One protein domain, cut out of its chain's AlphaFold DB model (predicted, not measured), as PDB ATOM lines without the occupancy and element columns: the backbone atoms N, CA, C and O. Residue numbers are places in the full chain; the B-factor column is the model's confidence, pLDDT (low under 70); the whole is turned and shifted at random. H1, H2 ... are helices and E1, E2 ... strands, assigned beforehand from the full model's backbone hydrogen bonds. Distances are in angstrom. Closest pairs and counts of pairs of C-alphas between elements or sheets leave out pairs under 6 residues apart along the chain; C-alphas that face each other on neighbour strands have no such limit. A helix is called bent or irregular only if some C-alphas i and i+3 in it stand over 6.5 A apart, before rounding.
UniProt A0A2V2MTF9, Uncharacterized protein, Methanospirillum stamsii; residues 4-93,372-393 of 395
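Overview. This is residues 4 to 93 and 372 to 393 of the 395 residues of an uncharacterized protein of Methanospirillum stamsii (UniProt A0A2V2MTF9). A long helix, H1, makes much of the length, with a narrow three-strand sheet at its first end and two shorter helices, H2 and H3, packed crosswise near its other end. A fourth helix, H4, bridges from the middle of H1 to the sheet, standing beside the strands; residues 24 to 29 and 372 to 377 stick out. The printed part has 112 residues with three named strands and four named helices, in the order E1 E2 E3 H1 H2 H3 H4; the class is mixed, helices and strands. The sheet, in the order E1, E2, E3, is antiparallel throughout. The whole is loose and elongated, with a radius of gyration of the C-alphas of 17.5 A and spans of 58 by 36 by 23 A.

Arrangement. E1, residues 4 to 11, and E2, residues 15 to 23, form a hairpin, with N 9 and O 17 at 2.9 A within hydrogen-bond range. E2 and E3, residues 30 to 32, form a hairpin too, with N 31 and O 22 at 2.8 A; the three make a meander, each strand the antiparallel neighbour of the one before. E2 bends by 55 degrees at residue 20, and its pairing is staggered: residues 15 to 20 pair with E1, residues 21 to 23 with E3. H1, residues 36 to 58, is the hub and only grazes the sheet, with residues 38 to 42. With residues 53 to 57 alone it touches H2, residues 63 to 71, at a steep tilt of 47 degrees, opposite ways; the closest C-alphas, of Leu 56 and Met 66, are 6.7 A apart. H3, residues 78 to 91, is about perpendicular to H1, at 80 degrees, and touches it, the closest C-alphas being those of Leu 53 and Phe 85, 6.3 A. H3 also touches H2, at 81 degrees, the closest C-alphas being those of Arg 64 and Lys 78, 5.3 A. H4, residues 381 to 392, touches H1 with residues 381 to 385 alone, the closest C-alphas being those of Ile 45 and Leu 381, 6.4 A. H4 stands at the sheet's level, and its closest C-alpha to E2 is that of Gly 392, 4.4 A from that of Ser 16. Every O i to N i+4 pair is within hydrogen-bond range in H1, H2 and H3, and 6 of 8 are in H4.

Along the chain. E1 begins at C-alpha 4 (6.147, 8.633, -48.120) and is 23.0 A long; E2 is 24.2 A and E3 6.8 A. H1 runs 32.7 A from C-alpha 36 (16.011, 25.570, -41.406). H2 is 12.0 A long, H3 20.1 A and H4 16.4 A, ending at C-alpha 392 (23.436, 11.174, -41.629). H4 is irregular, but only just: C-alphas 384 and 387 are 6.52 A apart.

Size, cuts and confidence. The two C-alphas farthest apart, of Asn 28 and Gly 60, are 58.1 A from each other. Residues 94 to 371 are not printed, and C-alphas 93 and 372 stand 17.1 A apart across this cut. Of the links that are printed whole, none is long. Mean pLDDT of the printed part is 79.4; residues 4 to 6, 372 to 379 and 389 to 393 are under 70.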
ATOM      1  N   ASN A   4       6.667   8.717 -46.753       55.12
ATOM      2  CA  ASN A   4       6.147   8.633 -48.120       55.12
ATOM      3  C   ASN A   4       7.031   9.484 -49.044       55.12
ATOM      4  O   ASN A   4       6.687  10.613 -49.384       55.12
ATOM      5  N   GLY A   5       8.199   8.942 -49.400       63.75
ATOM      6  CA  GLY A   5       9.198   9.603 -50.245       63.75
ATOM      7  C   GLY A   5      10.039  10.654 -49.505       63.75
ATOM      8  O   GLY A   5       9.538  11.447 -48.707       63.75
ATOM      9  N   TYR A   6      11.346  10.662 -49.771       67.00
ATOM     10  CA  TYR A   6      12.287  11.631 -49.210       67.00
ATOM     11  C   TYR A   6      13.340  12.022 -50.249       67.00
ATOM     12  O   TYR A   6      13.775  11.198 -51.049       67.00
ATOM     13  N   ASN A   7      13.781  13.277 -50.200       74.56
ATOM     14  CA  ASN A   7      14.986  13.743 -50.877       74.56
ATOM     15  C   ASN A   7      16.157  13.693 -49.893       74.56
ATOM     16  O   ASN A   7      15.980  13.952 -48.704       74.56
ATOM     17  N   ILE A   8      17.362  13.386 -50.367       75.06
ATOM     18  CA  ILE A   8      18.569  13.455 -49.536       75.06
ATOM     19  C   ILE A   8      19.286  14.766 -49.841       75.06
ATOM     20  O   ILE A   8      19.680  15.016 -50.979       75.06
ATOM     21  N   ILE A   9      19.487  15.593 -48.818       76.19
ATOM     22  CA  ILE A   9      20.386  16.743 -48.903       76.19
ATOM     23  C   ILE A   9      21.724  16.318 -48.309       76.19
ATOM     24  O   ILE A   9      21.808  16.023 -47.119       76.19
ATOM     25  N   THR A  10      22.774  16.311 -49.127       74.38
ATOM     26  CA  THR A  10      24.128  15.931 -48.702       74.38
ATOM     27  C   THR A  10      25.073  17.119 -48.769       74.38
ATOM     28  O   THR A  10      25.174  17.806 -49.789       74.38
ATOM     29  N   LYS A  11      25.851  17.317 -47.703       73.75
ATOM     30  CA  LYS A  11      27.032  18.181 -47.717       73.75
ATOM     31  C   LYS A  11      28.266  17.316 -47.494       73.75
ATOM     32  O   LYS A  11      28.455  16.712 -46.438       73.75
ATOM     33  N   ARG A  12      29.101  17.242 -48.531       72.81
ATOM     34  CA  ARG A  12      30.292  16.387 -48.580       72.81
ATOM     35  C   ARG A  12      31.147  16.557 -47.311       72.81
ATOM     36  O   ARG A  12      31.497  17.678 -46.964       72.81
ATOM     37  N   HIS A  13      31.490  15.440 -46.664       71.88
ATOM     38  CA  HIS A  13      32.297  15.346 -45.430       71.88
ATOM     39  C   HIS A  13      31.675  15.909 -44.134       71.88
ATOM     40  O   HIS A  13      32.295  15.782 -43.074       71.88
ATOM     41  N   ILE A  14      30.462  16.469 -44.203       75.31
ATOM     42  CA  ILE A  14      29.705  16.981 -43.049       75.31
ATOM     43  C   ILE A  14      28.587  16.000 -42.681       75.31
ATOM     44  O   ILE A  14      28.572  15.505 -41.562       75.31
ATOM     45  N   GLY A  15      27.705  15.661 -43.626       74.56
ATOM     46  CA  GLY A  15      26.602  14.730 -43.382       74.56
ATOM     47  C   GLY A  15      25.539  14.755 -44.480       74.56
ATOM     48  O   GLY A  15      25.634  15.525 -45.443       74.56
ATOM     49  N   SER A  16      24.522  13.917 -44.308       75.62
ATOM     50  CA  SER A  16      23.340  13.841 -45.169       75.62
ATOM     51  C   SER A  16      22.085  13.878 -44.307       75.62
ATOM     52  O   SER A  16      22.080  13.308 -43.225       75.62
ATOM     53  N   ILE A  17      21.012  14.505 -44.774       75.81
ATOM     54  CA  ILE A  17      19.716  14.477 -44.089       75.81
ATOM     55  C   ILE A  17      18.610  14.105 -45.073       75.81
ATOM     56  O   ILE A  17      18.591  14.574 -46.214       75.81
ATOM     57  N   LYS A  18      17.692  13.239 -44.632       76.62
ATOM     58  CA  LYS A  18      16.476  12.902 -45.377       76.62
ATOM     59  C   LYS A  18      15.436  13.988 -45.130       76.62
ATOM     60  O   LYS A  18      14.992  14.174 -44.001       76.62
ATOM     61  N   VAL A  19      15.055  14.688 -46.188       76.69
ATOM     62  CA  VAL A  19      14.054  15.753 -46.175       76.69
ATOM     63  C   VAL A  19      12.813  15.251 -46.892       76.69
ATOM     64  O   VAL A  19      12.855  14.940 -48.083       76.69
ATOM     65  N   GLY A  20      11.702  15.161 -46.171       75.94
ATOM     66  CA  GLY A  20      10.452  14.654 -46.724       75.94
ATOM     67  C   GLY A  20       9.249  14.958 -45.843       75.94
ATOM     68  O   GLY A  20       9.356  15.630 -44.814       75.94
ATOM     69  N   LYS A  21       8.088  14.462 -46.269       78.44
ATOM     70  CA  LYS A  21       6.869  14.481 -45.458       78.44
ATOM     71  C   LYS A  21       6.773  13.169 -44.687       78.44
ATOM     72  O   LYS A  21       7.028  12.102 -45.249       78.44
ATOM     73  N   TYR A  22       6.389  13.230 -43.420       78.19
ATOM     74  CA  TYR A  22       6.125  12.040 -42.618       78.19
ATOM     75  C   TYR A  22       4.768  12.141 -41.929       78.19
ATOM     76  O   TYR A  22       4.363  13.208 -41.472       78.19
ATOM     77  N   LEU A  23       4.058  11.017 -41.883       79.12
ATOM     78  CA  LEU A  23       2.784  10.896 -41.185       79.12
ATOM     79  C   LEU A  23       3.053  10.464 -39.741       79.12
ATOM     80  O   LEU A  23       3.740   9.459 -39.515       79.12
ATOM     81  N   CYS A  24       2.543  11.214 -38.762       78.38
ATOM     82  CA  CYS A  24       2.629  10.800 -37.365       78.38
ATOM     83  C   CYS A  24       1.662   9.631 -37.110       78.38
ATOM     84  O   CYS A  24       0.466   9.803 -37.321       78.38
ATOM     85  N   PRO A  25       2.128   8.469 -36.617       75.31
ATOM     86  CA  PRO A  25       1.258   7.311 -36.401       75.31
ATOM     87  C   PRO A  25       0.289   7.480 -35.220       75.31
ATOM     88  O   PRO A  25      -0.630   6.685 -35.082       75.31
ATOM     89  N   ILE A  26       0.502   8.483 -34.358       83.88
ATOM     90  CA  ILE A  26      -0.317   8.722 -33.158       83.88
ATOM     91  C   ILE A  26      -1.450   9.708 -33.455       83.88
ATOM     92  O   ILE A  26      -2.585   9.479 -33.053       83.88
ATOM     93  N   CYS A  27      -1.158  10.806 -34.157       87.75
ATOM     94  CA  CYS A  27      -2.131  11.873 -34.413       87.75
ATOM     95  C   CYS A  27      -2.535  12.027 -35.887       87.75
ATOM     96  O   CYS A  27      -3.335  12.904 -36.197       87.75
ATOM     97  N   ASN A  28      -2.000  11.207 -36.801       80.31
ATOM     98  CA  ASN A  28      -2.274  11.243 -38.245       80.31
ATOM     99  C   ASN A  28      -2.053  12.607 -38.932       80.31
ATOM    100  O   ASN A  28      -2.453  12.794 -40.081       80.31
ATOM    101  N   THR A  29      -1.372  13.559 -38.291       84.06
ATOM    102  CA  THR A  29      -0.933  14.791 -38.952       84.06
ATOM    103  C   THR A  29       0.302  14.556 -39.809       84.06
ATOM    104  O   THR A  29       1.200  13.777 -39.471       84.06
ATOM    105  N   ILE A  30       0.347  15.266 -40.935       79.31
ATOM    106  CA  ILE A  30       1.501  15.307 -41.829       79.31
ATOM    107  C   ILE A  30       2.471  16.359 -41.302       79.31
ATOM    108  O   ILE A  30       2.126  17.531 -41.167       79.31
ATOM    109  N   HIS A  31       3.703  15.939 -41.057       77.50
ATOM    110  CA  HIS A  31       4.798  16.808 -40.666       77.50
ATOM    111  C   HIS A  31       5.826  16.890 -41.793       77.50
ATOM    112  O   HIS A  31       6.006  15.953 -42.575       77.50
ATOM    113  N   HIS A  32       6.504  18.028 -41.879       77.00
ATOM    114  CA  HIS A  32       7.570  18.276 -42.842       77.00
ATOM    115  C   HIS A  32       8.910  18.314 -42.109       77.00
ATOM    116  O   HIS A  32       8.999  18.895 -41.029       77.00
ATOM    117  N   THR A  33       9.956  17.726 -42.694       73.81
ATOM    118  CA  THR A  33      11.317  17.907 -42.179       73.81
ATOM    119  C   THR A  33      11.698  19.383 -42.251       73.81
ATOM    120  O   THR A  33      11.706  19.967 -43.338       73.81
ATOM    121  N   ASP A  34      12.047  19.975 -41.112       73.50
ATOM    122  CA  ASP A  34      12.531  21.346 -41.073       73.50
ATOM    123  C   ASP A  34      13.960  21.437 -41.639       73.50
ATOM    124  O   ASP A  34      14.918  20.889 -41.092       73.50
ATOM    125  N   VAL A  35      14.101  22.128 -42.771       75.50
ATOM    126  CA  VAL A  35      15.391  22.352 -43.443       75.50
ATOM    127  C   VAL A  35      16.116  23.568 -42.855       75.50
ATOM    128  O   VAL A  35      17.306  23.757 -43.122       75.50
ATOM    129  N   SER A  36      15.428  24.396 -42.059       77.50
ATOM    130  CA  SER A  36      16.011  25.570 -41.406       77.50
ATOM    131  C   SER A  36      17.162  25.161 -40.483       77.50
ATOM    132  O   SER A  36      18.254  25.704 -40.630       77.50
ATOM    133  N   PHE A  37      16.986  24.090 -39.699       76.19
ATOM    134  CA  PHE A  37      18.028  23.490 -38.864       76.19
ATOM    135  C   PHE A  37      19.302  23.161 -39.659       76.19
ATOM    136  O   PHE A  37      20.407  23.536 -39.275       76.19
ATOM    137  N   TRP A  38      19.176  22.502 -40.817       74.75
ATOM    138  CA  TRP A  38      20.339  22.158 -41.645       74.75
ATOM    139  C   TRP A  38      21.043  23.400 -42.207       74.75
ATOM    140  O   TRP A  38      22.272  23.425 -42.326       74.75
ATOM    141  N   LYS A  39      20.286  24.441 -42.571       79.56
ATOM    142  CA  LYS A  39      20.858  25.715 -43.029       79.56
ATOM    143  C   LYS A  39      21.585  26.435 -41.894       79.56
ATOM    144  O   LYS A  39      22.698  26.901 -42.116       79.56
ATOM    145  N   GLU A  40      20.999  26.460 -40.702       81.62
ATOM    146  CA  GLU A  40      21.575  27.061 -39.496       81.62
ATOM    147  C   GLU A  40      22.891  26.376 -39.105       81.62
ATOM    148  O   GLU A  40      23.920  27.040 -38.993       81.62
ATOM    149  N   GLN A  41      22.908  25.041 -39.031       77.25
ATOM    150  CA  GLN A  41      24.120  24.273 -38.726       77.25
ATOM    151  C   GLN A  41      25.229  24.490 -39.764       77.25
ATOM    152  O   GLN A  41      26.395  24.670 -39.414       77.25
ATOM    153  N   ASN A  42      24.888  24.533 -41.057       78.25
ATOM    154  CA  ASN A  42      25.864  24.875 -42.096       78.25
ATOM    155  C   ASN A  42      26.386  26.315 -41.963       78.25
ATOM    156  O   ASN A  42      27.557  26.562 -42.269       78.25
ATOM    157  N   GLY A  43      25.536  27.248 -41.526       81.62
ATOM    158  CA  GLY A  43      25.916  28.620 -41.200       81.62
ATOM    159  C   GLY A  43      26.956  28.655 -40.085       81.62
ATOM    160  O   GLY A  43      28.052  29.169 -40.300       81.62
ATOM    161  N   LEU A  44      26.672  27.994 -38.959       81.88
ATOM    162  CA  LEU A  44      27.582  27.891 -37.811       81.88
ATOM    163  C   LEU A  44      28.922  27.245 -38.187       81.88
ATOM    164  O   LEU A  44      29.983  27.772 -37.859       81.88
ATOM    165  N   ILE A  45      28.905  26.141 -38.946       80.31
ATOM    166  CA  ILE A  45      30.141  25.501 -39.430       80.31
ATOM    167  C   ILE A  45      30.948  26.478 -40.287       80.31
ATOM    168  O   ILE A  45      32.172  26.542 -40.165       80.31
ATOM    169  N   THR A  46      30.283  27.237 -41.160       80.62
ATOM    170  CA  THR A  46      30.949  28.216 -42.027       80.62
ATOM    171  C   THR A  46      31.559  29.354 -41.214       80.62
ATOM    172  O   THR A  46      32.694  29.739 -41.490       80.62
ATOM    173  N   GLU A  47      30.864  29.832 -40.183       82.75
ATOM    174  CA  GLU A  47      31.353  30.870 -39.273       82.75
ATOM    175  C   GLU A  47      32.592  30.407 -38.492       82.75
ATOM    176  O   GLU A  47      33.634  31.068 -38.526       82.75
ATOM    177  N   VAL A  48      32.521  29.245 -37.833       84.06
ATOM    178  CA  VAL A  48      33.639  28.711 -37.035       84.06
ATOM    179  C   VAL A  48      34.831  28.375 -37.932       84.06
ATOM    180  O   VAL A  48      35.970  28.725 -37.612       84.06
ATOM    181  N   MET A  49      34.585  27.766 -39.100       83.75
ATOM    182  CA  MET A  49      35.633  27.574 -40.103       83.75
ATOM    183  C   MET A  49      36.240  28.910 -40.519       83.75
ATOM    184  O   MET A  49      37.455  28.994 -40.664       83.75
ATOM    185  N   GLY A  50      35.434  29.955 -40.696       86.00
ATOM    186  CA  GLY A  50      35.940  31.260 -41.090       86.00
ATOM    187  C   GLY A  50      36.876  31.875 -40.059       86.00
ATOM    188  O   GLY A  50      37.969  32.313 -40.427       86.00
ATOM    189  N   LYS A  51      36.521  31.799 -38.771       85.69
ATOM    190  CA  LYS A  51      37.394  32.214 -37.659       85.69
ATOM    191  C   LYS A  51      38.714  31.434 -37.654       85.69
ATOM    192  O   LYS A  51      39.782  32.034 -37.539       85.69
ATOM    193  N   LEU A  52      38.661  30.117 -37.871       87.38
ATOM    194  CA  LEU A  52      39.862  29.284 -37.996       87.38
ATOM    195  C   LEU A  52      40.735  29.704 -39.190       87.38
ATOM    196  O   LEU A  52      41.949  29.837 -39.048       87.38
ATOM    197  N   LEU A  53      40.140  29.922 -40.368       90.12
ATOM    198  CA  LEU A  53      40.890  30.321 -41.565       90.12
ATOM    199  C   LEU A  53      41.555  31.689 -41.390       90.12
ATOM    200  O   LEU A  53      42.694  31.846 -41.827       90.12
ATOM    201  N   MET A  54      40.874  32.643 -40.748       89.38
ATOM    202  CA  MET A  54      41.431  33.952 -40.395       89.38
ATOM    203  C   MET A  54      42.658  33.800 -39.493       89.38
ATOM    204  O   MET A  54      43.728  34.284 -39.853       89.38
ATOM    205  N   CYS A  55      42.532  33.039 -38.402       88.88
ATOM    206  CA  CYS A  55      43.619  32.784 -37.454       88.88
ATOM    207  C   CYS A  55      44.847  32.141 -38.128       88.88
ATOM    208  O   CYS A  55      45.962  32.651 -38.020       88.88
ATOM    209  N   LEU A  56      44.650  31.064 -38.900       90.88
ATOM    210  CA  LEU A  56      45.748  30.389 -39.605       90.88
ATOM    211  C   LEU A  56      46.423  31.324 -40.616       90.88
ATOM    212  O   LEU A  56      47.649  31.431 -40.687       90.88
ATOM    213  N   LYS A  57      45.619  32.039 -41.409       90.88
ATOM    214  CA  LYS A  57      46.149  32.921 -42.449       90.88
ATOM    215  C   LYS A  57      46.919  34.102 -41.853       90.88
ATOM    216  O   LYS A  57      47.981  34.441 -42.384       90.88
ATOM    217  N   ASN A  58      46.422  34.680 -40.762       89.56
ATOM    218  CA  ASN A  58      47.065  35.780 -40.047       89.56
ATOM    219  C   ASN A  58      48.285  35.318 -39.216       89.56
ATOM    220  O   ASN A  58      49.199  36.091 -38.947       89.56
ATOM    221  N   SER A  59      48.377  34.023 -38.904       88.81
ATOM    222  CA  SER A  59      49.572  33.407 -38.303       88.81
ATOM    223  C   SER A  59      50.684  33.102 -39.315       88.81
ATOM    224  O   SER A  59      51.780  32.686 -38.943       88.81
ATOM    225  N   GLY A  60      50.438  33.313 -40.611       89.19
ATOM    226  CA  GLY A  60      51.435  33.084 -41.650       89.19
ATOM    227  C   GLY A  60      51.366  31.712 -42.327       89.19
ATOM    228  O   GLY A  60      52.281  31.364 -43.085       89.19
ATOM    229  N   ASP A  61      50.275  30.962 -42.165       91.44
ATOM    230  CA  ASP A  61      50.092  29.700 -42.878       91.44
ATOM    231  C   ASP A  61      49.774  29.901 -44.366       91.44
ATOM    232  O   ASP A  61      48.963  30.731 -44.780       91.44
ATOM    233  N   SER A  62      50.400  29.079 -45.210       90.44
ATOM    234  CA  SER A  62      50.043  29.007 -46.630       90.44
ATOM    235  C   SER A  62      48.723  28.258 -46.826       90.44
ATOM    236  O   SER A  62      48.431  27.315 -46.095       90.44
ATOM    237  N   TYR A  63      47.987  28.531 -47.910       91.81
ATOM    238  CA  TYR A  63      46.771  27.764 -48.236       91.81
ATOM    239  C   TYR A  63      46.997  26.247 -48.353       91.81
ATOM    240  O   TYR A  63      46.071  25.466 -48.149       91.81
ATOM    241  N   ARG A  64      48.222  25.807 -48.688       92.31
ATOM    242  CA  ARG A  64      48.581  24.379 -48.683       92.31
ATOM    243  C   ARG A  64      48.607  23.838 -47.256       92.31
ATOM    244  O   ARG A  64      48.063  22.768 -47.011       92.31
ATOM    245  N   ARG A  65      49.222  24.579 -46.335       92.19
ATOM    246  CA  ARG A  65      49.304  24.215 -44.919       92.19
ATOM    247  C   ARG A  65      47.931  24.268 -44.252       92.19
ATOM    248  O   ARG A  65      47.557  23.309 -43.590       92.19
ATOM    249  N   MET A  66      47.139  25.299 -44.540       93.00
ATOM    250  CA  MET A  66      45.745  25.405 -44.094       93.00
ATOM    251  C   MET A  66      44.911  24.195 -44.540       93.00
ATOM    252  O   MET A  66      44.182  23.635 -43.733       93.00
ATOM    253  N   ALA A  67      45.056  23.748 -45.795       92.50
ATOM    254  CA  ALA A  67      44.373  22.554 -46.302       92.50
ATOM    255  C   ALA A  67      44.836  21.248 -45.625       92.50
ATOM    256  O   ALA A  67      44.042  20.329 -45.451       92.50
ATOM    257  N   GLN A  68      46.113  21.152 -45.233       92.88
ATOM    258  CA  GLN A  68      46.610  20.017 -44.446       92.88
ATOM    259  C   GLN A  68      46.005  20.010 -43.040       92.88
ATOM    260  O   GLN A  68      45.505  18.979 -42.607       92.88
ATOM    261  N   ILE A  69      46.022  21.158 -42.352       90.38
ATOM    262  CA  ILE A  69      45.478  21.302 -40.993       90.38
ATOM    263  C   ILE A  69      43.975  21.027 -40.995       90.38
ATOM    264  O   ILE A  69      43.482  20.243 -40.190       90.38
ATOM    265  N   SER A  70      43.238  21.610 -41.940       85.12
ATOM    266  CA  SER A  70      41.809  21.348 -42.038       85.12
ATOM    267  C   SER A  70      41.508  19.894 -42.368       85.12
ATOM    268  O   SER A  70      40.440  19.430 -42.007       85.12
ATOM    269  N   GLY A  71      42.407  19.172 -43.045       85.50
ATOM    270  CA  GLY A  71      42.230  17.765 -43.401       85.50
ATOM    271  C   GLY A  71      41.915  16.863 -42.206       85.50
ATOM    272  O   GLY A  71      41.194  15.885 -42.376       85.50
ATOM    273  N   PHE A  72      42.376  17.232 -41.005       84.06
ATOM    274  CA  PHE A  72      42.060  16.532 -39.756       84.06
ATOM    275  C   PHE A  72      40.621  16.762 -39.259       84.06
ATOM    276  O   PHE A  72      40.135  15.997 -38.435       84.06
ATOM    277  N   ILE A  73      39.933  17.797 -39.756       79.94
ATOM    278  CA  ILE A  73      38.582  18.199 -39.333       79.94
ATOM    279  C   ILE A  73      37.597  18.062 -40.508       79.94
ATOM    280  O   ILE A  73      36.676  17.244 -40.488       79.94
ATOM    281  N   LEU A  74      37.825  18.848 -41.565       79.12
ATOM    282  CA  LEU A  74      37.078  18.892 -42.819       79.12
ATOM    283  C   LEU A  74      38.048  18.990 -44.014       79.12
ATOM    284  O   LEU A  74      38.711  20.020 -44.205       79.12
ATOM    285  N   PRO A  75      38.136  17.949 -44.862       82.50
ATOM    286  CA  PRO A  75      39.079  17.933 -45.968       82.50
ATOM    287  C   PRO A  75      38.654  18.906 -47.071       82.50
ATOM    288  O   PRO A  75      37.625  18.741 -47.728       82.50
ATOM    289  N   PHE A  76      39.502  19.905 -47.315       85.06
ATOM    290  CA  PHE A  76      39.341  20.878 -48.388       85.06
ATOM    291  C   PHE A  76      40.605  20.959 -49.233       85.06
ATOM    292  O   PHE A  76      41.727  20.831 -48.746       85.06
ATOM    293  N   LYS A  77      40.429  21.219 -50.531       89.38
ATOM    294  CA  LYS A  77      41.555  21.521 -51.417       89.38
ATOM    295  C   LYS A  77      42.094  22.920 -51.106       89.38
ATOM    296  O   LYS A  77      41.351  23.809 -50.694       89.38
ATOM    297  N   LYS A  78      43.373  23.153 -51.425       92.38
ATOM    298  CA  LYS A  78      44.018  24.479 -51.351       92.38
ATOM    299  C   LYS A  78      43.179  25.585 -52.017       92.38
ATOM    300  O   LYS A  78      43.047  26.667 -51.458       92.38
ATOM    301  N   SER A  79      42.635  25.328 -53.208       91.19
ATOM    302  CA  SER A  79      41.816  26.301 -53.950       91.19
ATOM    303  C   SER A  79      40.509  26.636 -53.230       91.19
ATOM    304  O   SER A  79      40.100  27.795 -53.200       91.19
ATOM    305  N   THR A  80      39.887  25.643 -52.592       89.25
ATOM    306  CA  THR A  80      38.694  25.843 -51.765       89.25
ATOM    307  C   THR A  80      39.011  26.709 -50.550       89.25
ATOM    308  O   THR A  80      38.232  27.605 -50.242       89.25
ATOM    309  N   MET A  81      40.173  26.517 -49.914       90.31
ATOM    310  CA  MET A  81      40.609  27.373 -48.805       90.31
ATOM    311  C   MET A  81      40.831  28.816 -49.214       90.31
ATOM    312  O   MET A  81      40.381  29.719 -48.519       90.31
ATOM    313  N   PHE A  82      41.488  29.030 -50.354       91.12
ATOM    314  CA  PHE A  82      41.656  30.367 -50.910       91.12
ATOM    315  C   PHE A  82      40.306  31.047 -51.161       91.12
ATOM    316  O   PHE A  82      40.113  32.186 -50.741       91.12
ATOM    317  N   SER A  83      39.379  30.337 -51.808       91.12
ATOM    318  CA  SER A  83      38.068  30.887 -52.174       91.12
ATOM    319  C   SER A  83      37.258  31.247 -50.931       91.12
ATOM    320  O   SER A  83      36.800  32.375 -50.814       91.12
ATOM    321  N   LYS A  84      37.181  30.330 -49.954       89.56
ATOM    322  CA  LYS A  84      36.479  30.563 -48.686       89.56
ATOM    323  C   LYS A  84      37.076  31.719 -47.897       89.56
ATOM    324  O   LYS A  84      36.341  32.581 -47.444       89.56
ATOM    325  N   PHE A  85      38.399  31.751 -47.743       91.81
ATOM    326  CA  PHE A  85      39.062  32.856 -47.055       91.81
ATOM    327  C   PHE A  85      38.772  34.199 -47.739       91.81
ATOM    328  O   PHE A  85      38.480  35.175 -47.059       91.81
ATOM    329  N   SER A  86      38.832  34.240 -49.073       91.50
ATOM    330  CA  SER A  86      38.564  35.467 -49.831       91.50
ATOM    331  C   SER A  86      37.124  35.936 -49.635       91.50
ATOM    332  O   SER A  86      36.921  37.092 -49.291       91.50
ATOM    333  N   GLU A  87      36.157  35.022 -49.742       91.44
ATOM    334  CA  GLU A  87      34.736  35.283 -49.488       91.44
ATOM    335  C   GLU A  87      34.503  35.830 -48.072       91.44
ATOM    336  O   GLU A  87      33.856  36.859 -47.913       91.44
ATOM    337  N   ILE A  88      35.092  35.204 -47.046       90.31
ATOM    338  CA  ILE A  88      34.977  35.663 -45.653       90.31
ATOM    339  C   ILE A  88      35.502  37.092 -45.505       90.31
ATOM    340  O   ILE A  88      34.827  37.939 -44.926       90.31
ATOM    341  N   VAL A  89      36.696  37.376 -46.026       91.19
ATOM    342  CA  VAL A  89      37.307  38.708 -45.923       91.19
ATOM    343  C   VAL A  89      36.512  39.748 -46.707       91.19
ATOM    344  O   VAL A  89      36.397  40.887 -46.262       91.19
ATOM    345  N   GLU A  90      35.972  39.397 -47.870       89.88
ATOM    346  CA  GLU A  90      35.188  40.305 -48.710       89.88
ATOM    347  C   GLU A  90      33.841  40.642 -48.058       89.88
ATOM    348  O   GLU A  90      33.526  41.826 -47.950       89.88
ATOM    349  N   LEU A  91      33.130  39.641 -47.525       87.56
ATOM    350  CA  LEU A  91      31.841  39.801 -46.836       87.56
ATOM    351  C   LEU A  91      31.954  40.446 -45.451       87.56
ATOM    352  O   LEU A  91      30.992  41.044 -44.976       87.56
ATOM    353  N   THR A  92      33.103  40.322 -44.785       84.81
ATOM    354  CA  THR A  92      33.297  40.948 -43.474       84.81
ATOM    355  C   THR A  92      33.582  42.435 -43.657       84.81
ATOM    356  O   THR A  92      34.624  42.826 -44.195       84.81
ATOM    357  N   GLU A  93      32.669  43.282 -43.195       75.31
ATOM    358  CA  GLU A  93      32.921  44.714 -43.073       75.31
ATOM    359  C   GLU A  93      33.830  44.973 -41.868       75.31
ATOM    360  O   GLU A  93      33.578  44.517 -40.755       75.31
ATOM    361  N   THR A 372      32.809  44.961 -25.098       68.62
ATOM    362  CA  THR A 372      31.700  45.240 -26.022       68.62
ATOM    363  C   THR A 372      31.320  44.012 -26.849       68.62
ATOM    364  O   THR A 372      30.189  43.915 -27.308       68.62
ATOM    365  N   GLU A 373      32.237  43.050 -26.987       67.06
ATOM    366  CA  GLU A 373      31.952  41.700 -27.479       67.06
ATOM    367  C   GLU A 373      32.193  40.689 -26.349       67.06
ATOM    368  O   GLU A 373      33.272  40.654 -25.752       67.06
ATOM    369  N   LYS A 374      31.192  39.854 -26.040       54.69
ATOM    370  CA  LYS A 374      31.379  38.725 -25.121       54.69
ATOM    371  C   LYS A 374      32.110  37.605 -25.856       54.69
ATOM    372  O   LYS A 374      31.677  37.184 -26.926       54.69
ATOM    373  N   VAL A 375      33.162  37.062 -25.242       55.16
ATOM    374  CA  VAL A 375      33.731  35.774 -25.660       55.16
ATOM    375  C   VAL A 375      32.731  34.688 -25.266       55.16
ATOM    376  O   VAL A 375      32.759  34.171 -24.153       55.16
ATOM    377  N   THR A 376      31.779  34.383 -26.144       52.69
ATOM    378  CA  THR A 376      30.943  33.192 -25.982       52.69
ATOM    379  C   THR A 376      31.819  31.954 -26.175       52.69
ATOM    380  O   THR A 376      32.623  31.953 -27.116       52.69
ATOM    381  N   PRO A 377      31.684  30.907 -25.338       51.22
ATOM    382  CA  PRO A 377      32.333  29.627 -25.597       51.22
ATOM    383  C   PRO A 377      31.973  29.206 -27.020       51.22
ATOM    384  O   PRO A 377      30.794  29.087 -27.354       51.22
ATOM    385  N   GLN A 378      32.972  29.103 -27.894       61.41
ATOM    386  CA  GLN A 378      32.711  28.734 -29.275       61.41
ATOM    387  C   GLN A 378      32.286  27.271 -29.285       61.41
ATOM    388  O   GLN A 378      33.064  26.417 -28.863       61.41
ATOM    389  N   ILE A 379      31.084  26.997 -29.798       69.56
ATOM    390  CA  ILE A 379      30.731  25.649 -30.238       69.56
ATOM    391  C   ILE A 379      31.840  25.212 -31.199       69.56
ATOM    392  O   ILE A 379      32.143  25.889 -32.188       69.56
ATOM    393  N   THR A 380      32.505  24.117 -30.869       77.12
ATOM    394  CA  THR A 380      33.629  23.605 -31.638       77.12
ATOM    395  C   THR A 380      33.144  23.011 -32.957       77.12
ATOM    396  O   THR A 380      32.012  22.544 -33.094       77.12
ATOM    397  N   LEU A 381      34.037  22.948 -33.949       74.12
ATOM    398  CA  LEU A 381      33.737  22.229 -35.192       74.12
ATOM    399  C   LEU A 381      33.360  20.766 -34.926       74.12
ATOM    400  O   LEU A 381      32.545  20.211 -35.654       74.12
ATOM    401  N   LEU A 382      33.921  20.145 -33.885       76.12
ATOM    402  CA  LEU A 382      33.581  18.777 -33.500       76.12
ATOM    403  C   LEU A 382      32.143  18.681 -32.981       76.12
ATOM    404  O   LEU A 382      31.399  17.822 -33.453       76.12
ATOM    405  N   GLU A 383      31.731  19.586 -32.093       78.19
ATOM    406  CA  GLU A 383      30.359  19.647 -31.571       78.19
ATOM    407  C   GLU A 383      29.322  19.913 -32.671       78.19
ATOM    408  O   GLU A 383      28.218  19.384 -32.598       78.19
ATOM    409  N   LEU A 384      29.683  20.653 -33.728       76.69
ATOM    410  CA  LEU A 384      28.804  20.874 -34.885       76.69
ATOM    411  C   LEU A 384      28.764  19.679 -35.852       76.69
ATOM    412  O   LEU A 384      27.719  19.366 -36.416       76.69
ATOM    413  N   ILE A 385      29.898  19.013 -36.093       74.69
ATOM    414  CA  ILE A 385      30.010  17.984 -37.143       74.69
ATOM    415  C   ILE A 385      29.578  16.600 -36.643       74.69
ATOM    416  O   ILE A 385      28.961  15.850 -37.402       74.69
ATOM    417  N   ILE A 386      29.904  16.235 -35.398       75.00
ATOM    418  CA  ILE A 386      29.631  14.893 -34.857       75.00
ATOM    419  C   ILE A 386      28.131  14.552 -34.913       75.00
ATOM    420  O   ILE A 386      27.806  13.506 -35.483       75.00
ATOM    421  N   PRO A 387      27.202  15.411 -34.442       72.81
ATOM    422  CA  PRO A 387      25.772  15.113 -34.506       72.81
ATOM    423  C   PRO A 387      25.275  14.916 -35.941       72.81
ATOM    424  O   PRO A 387      24.493  14.009 -36.205       72.81
ATOM    425  N   LEU A 388      25.773  15.705 -36.900       71.88
ATOM    426  CA  LEU A 388      25.373  15.599 -38.308       71.88
ATOM    427  C   LEU A 388      25.875  14.312 -38.972       71.88
ATOM    428  O   LEU A 388      25.198  13.763 -39.844       71.88
ATOM    429  N   ARG A 389      27.043  13.806 -38.556       68.94
ATOM    430  CA  ARG A 389      27.556  12.509 -39.016       68.94
ATOM    431  C   ARG A 389      26.769  11.341 -38.434       68.94
ATOM    432  O   ARG A 389      26.497  10.397 -39.169       68.94
ATOM    433  N   ILE A 390      26.383  11.426 -37.160       65.88
ATOM    434  CA  ILE A 390      25.552  10.413 -36.492       65.88
ATOM    435  C   ILE A 390      24.149  10.379 -37.112       65.88
ATOM    436  O   ILE A 390      23.629   9.310 -37.399       65.88
ATOM    437  N   LEU A 391      23.549  11.541 -37.382       61.56
ATOM    438  CA  LEU A 391      22.217  11.628 -37.992       61.56
ATOM    439  C   LEU A 391      22.205  11.241 -39.483       61.56
ATOM    440  O   LEU A 391      21.171  10.821 -39.997       61.56
ATOM    441  N   GLY A 392      23.333  11.406 -40.185       54.25
ATOM    442  CA  GLY A 392      23.436  11.174 -41.629       54.25
ATOM    443  C   GLY A 392      23.872   9.777 -42.062       54.25
ATOM    444  O   GLY A 392      23.708   9.446 -43.237       54.25
ATOM    445  N   ASN A 393      24.379   8.965 -41.137       46.19
ATOM    446  CA  ASN A 393      24.539   7.528 -41.313       46.19
ATOM    447  C   ASN A 393      23.535   6.839 -40.385       46.19
ATOM    448  O   ASN A 393      23.813   6.750 -39.189       46.19
TER     449      ASN A 393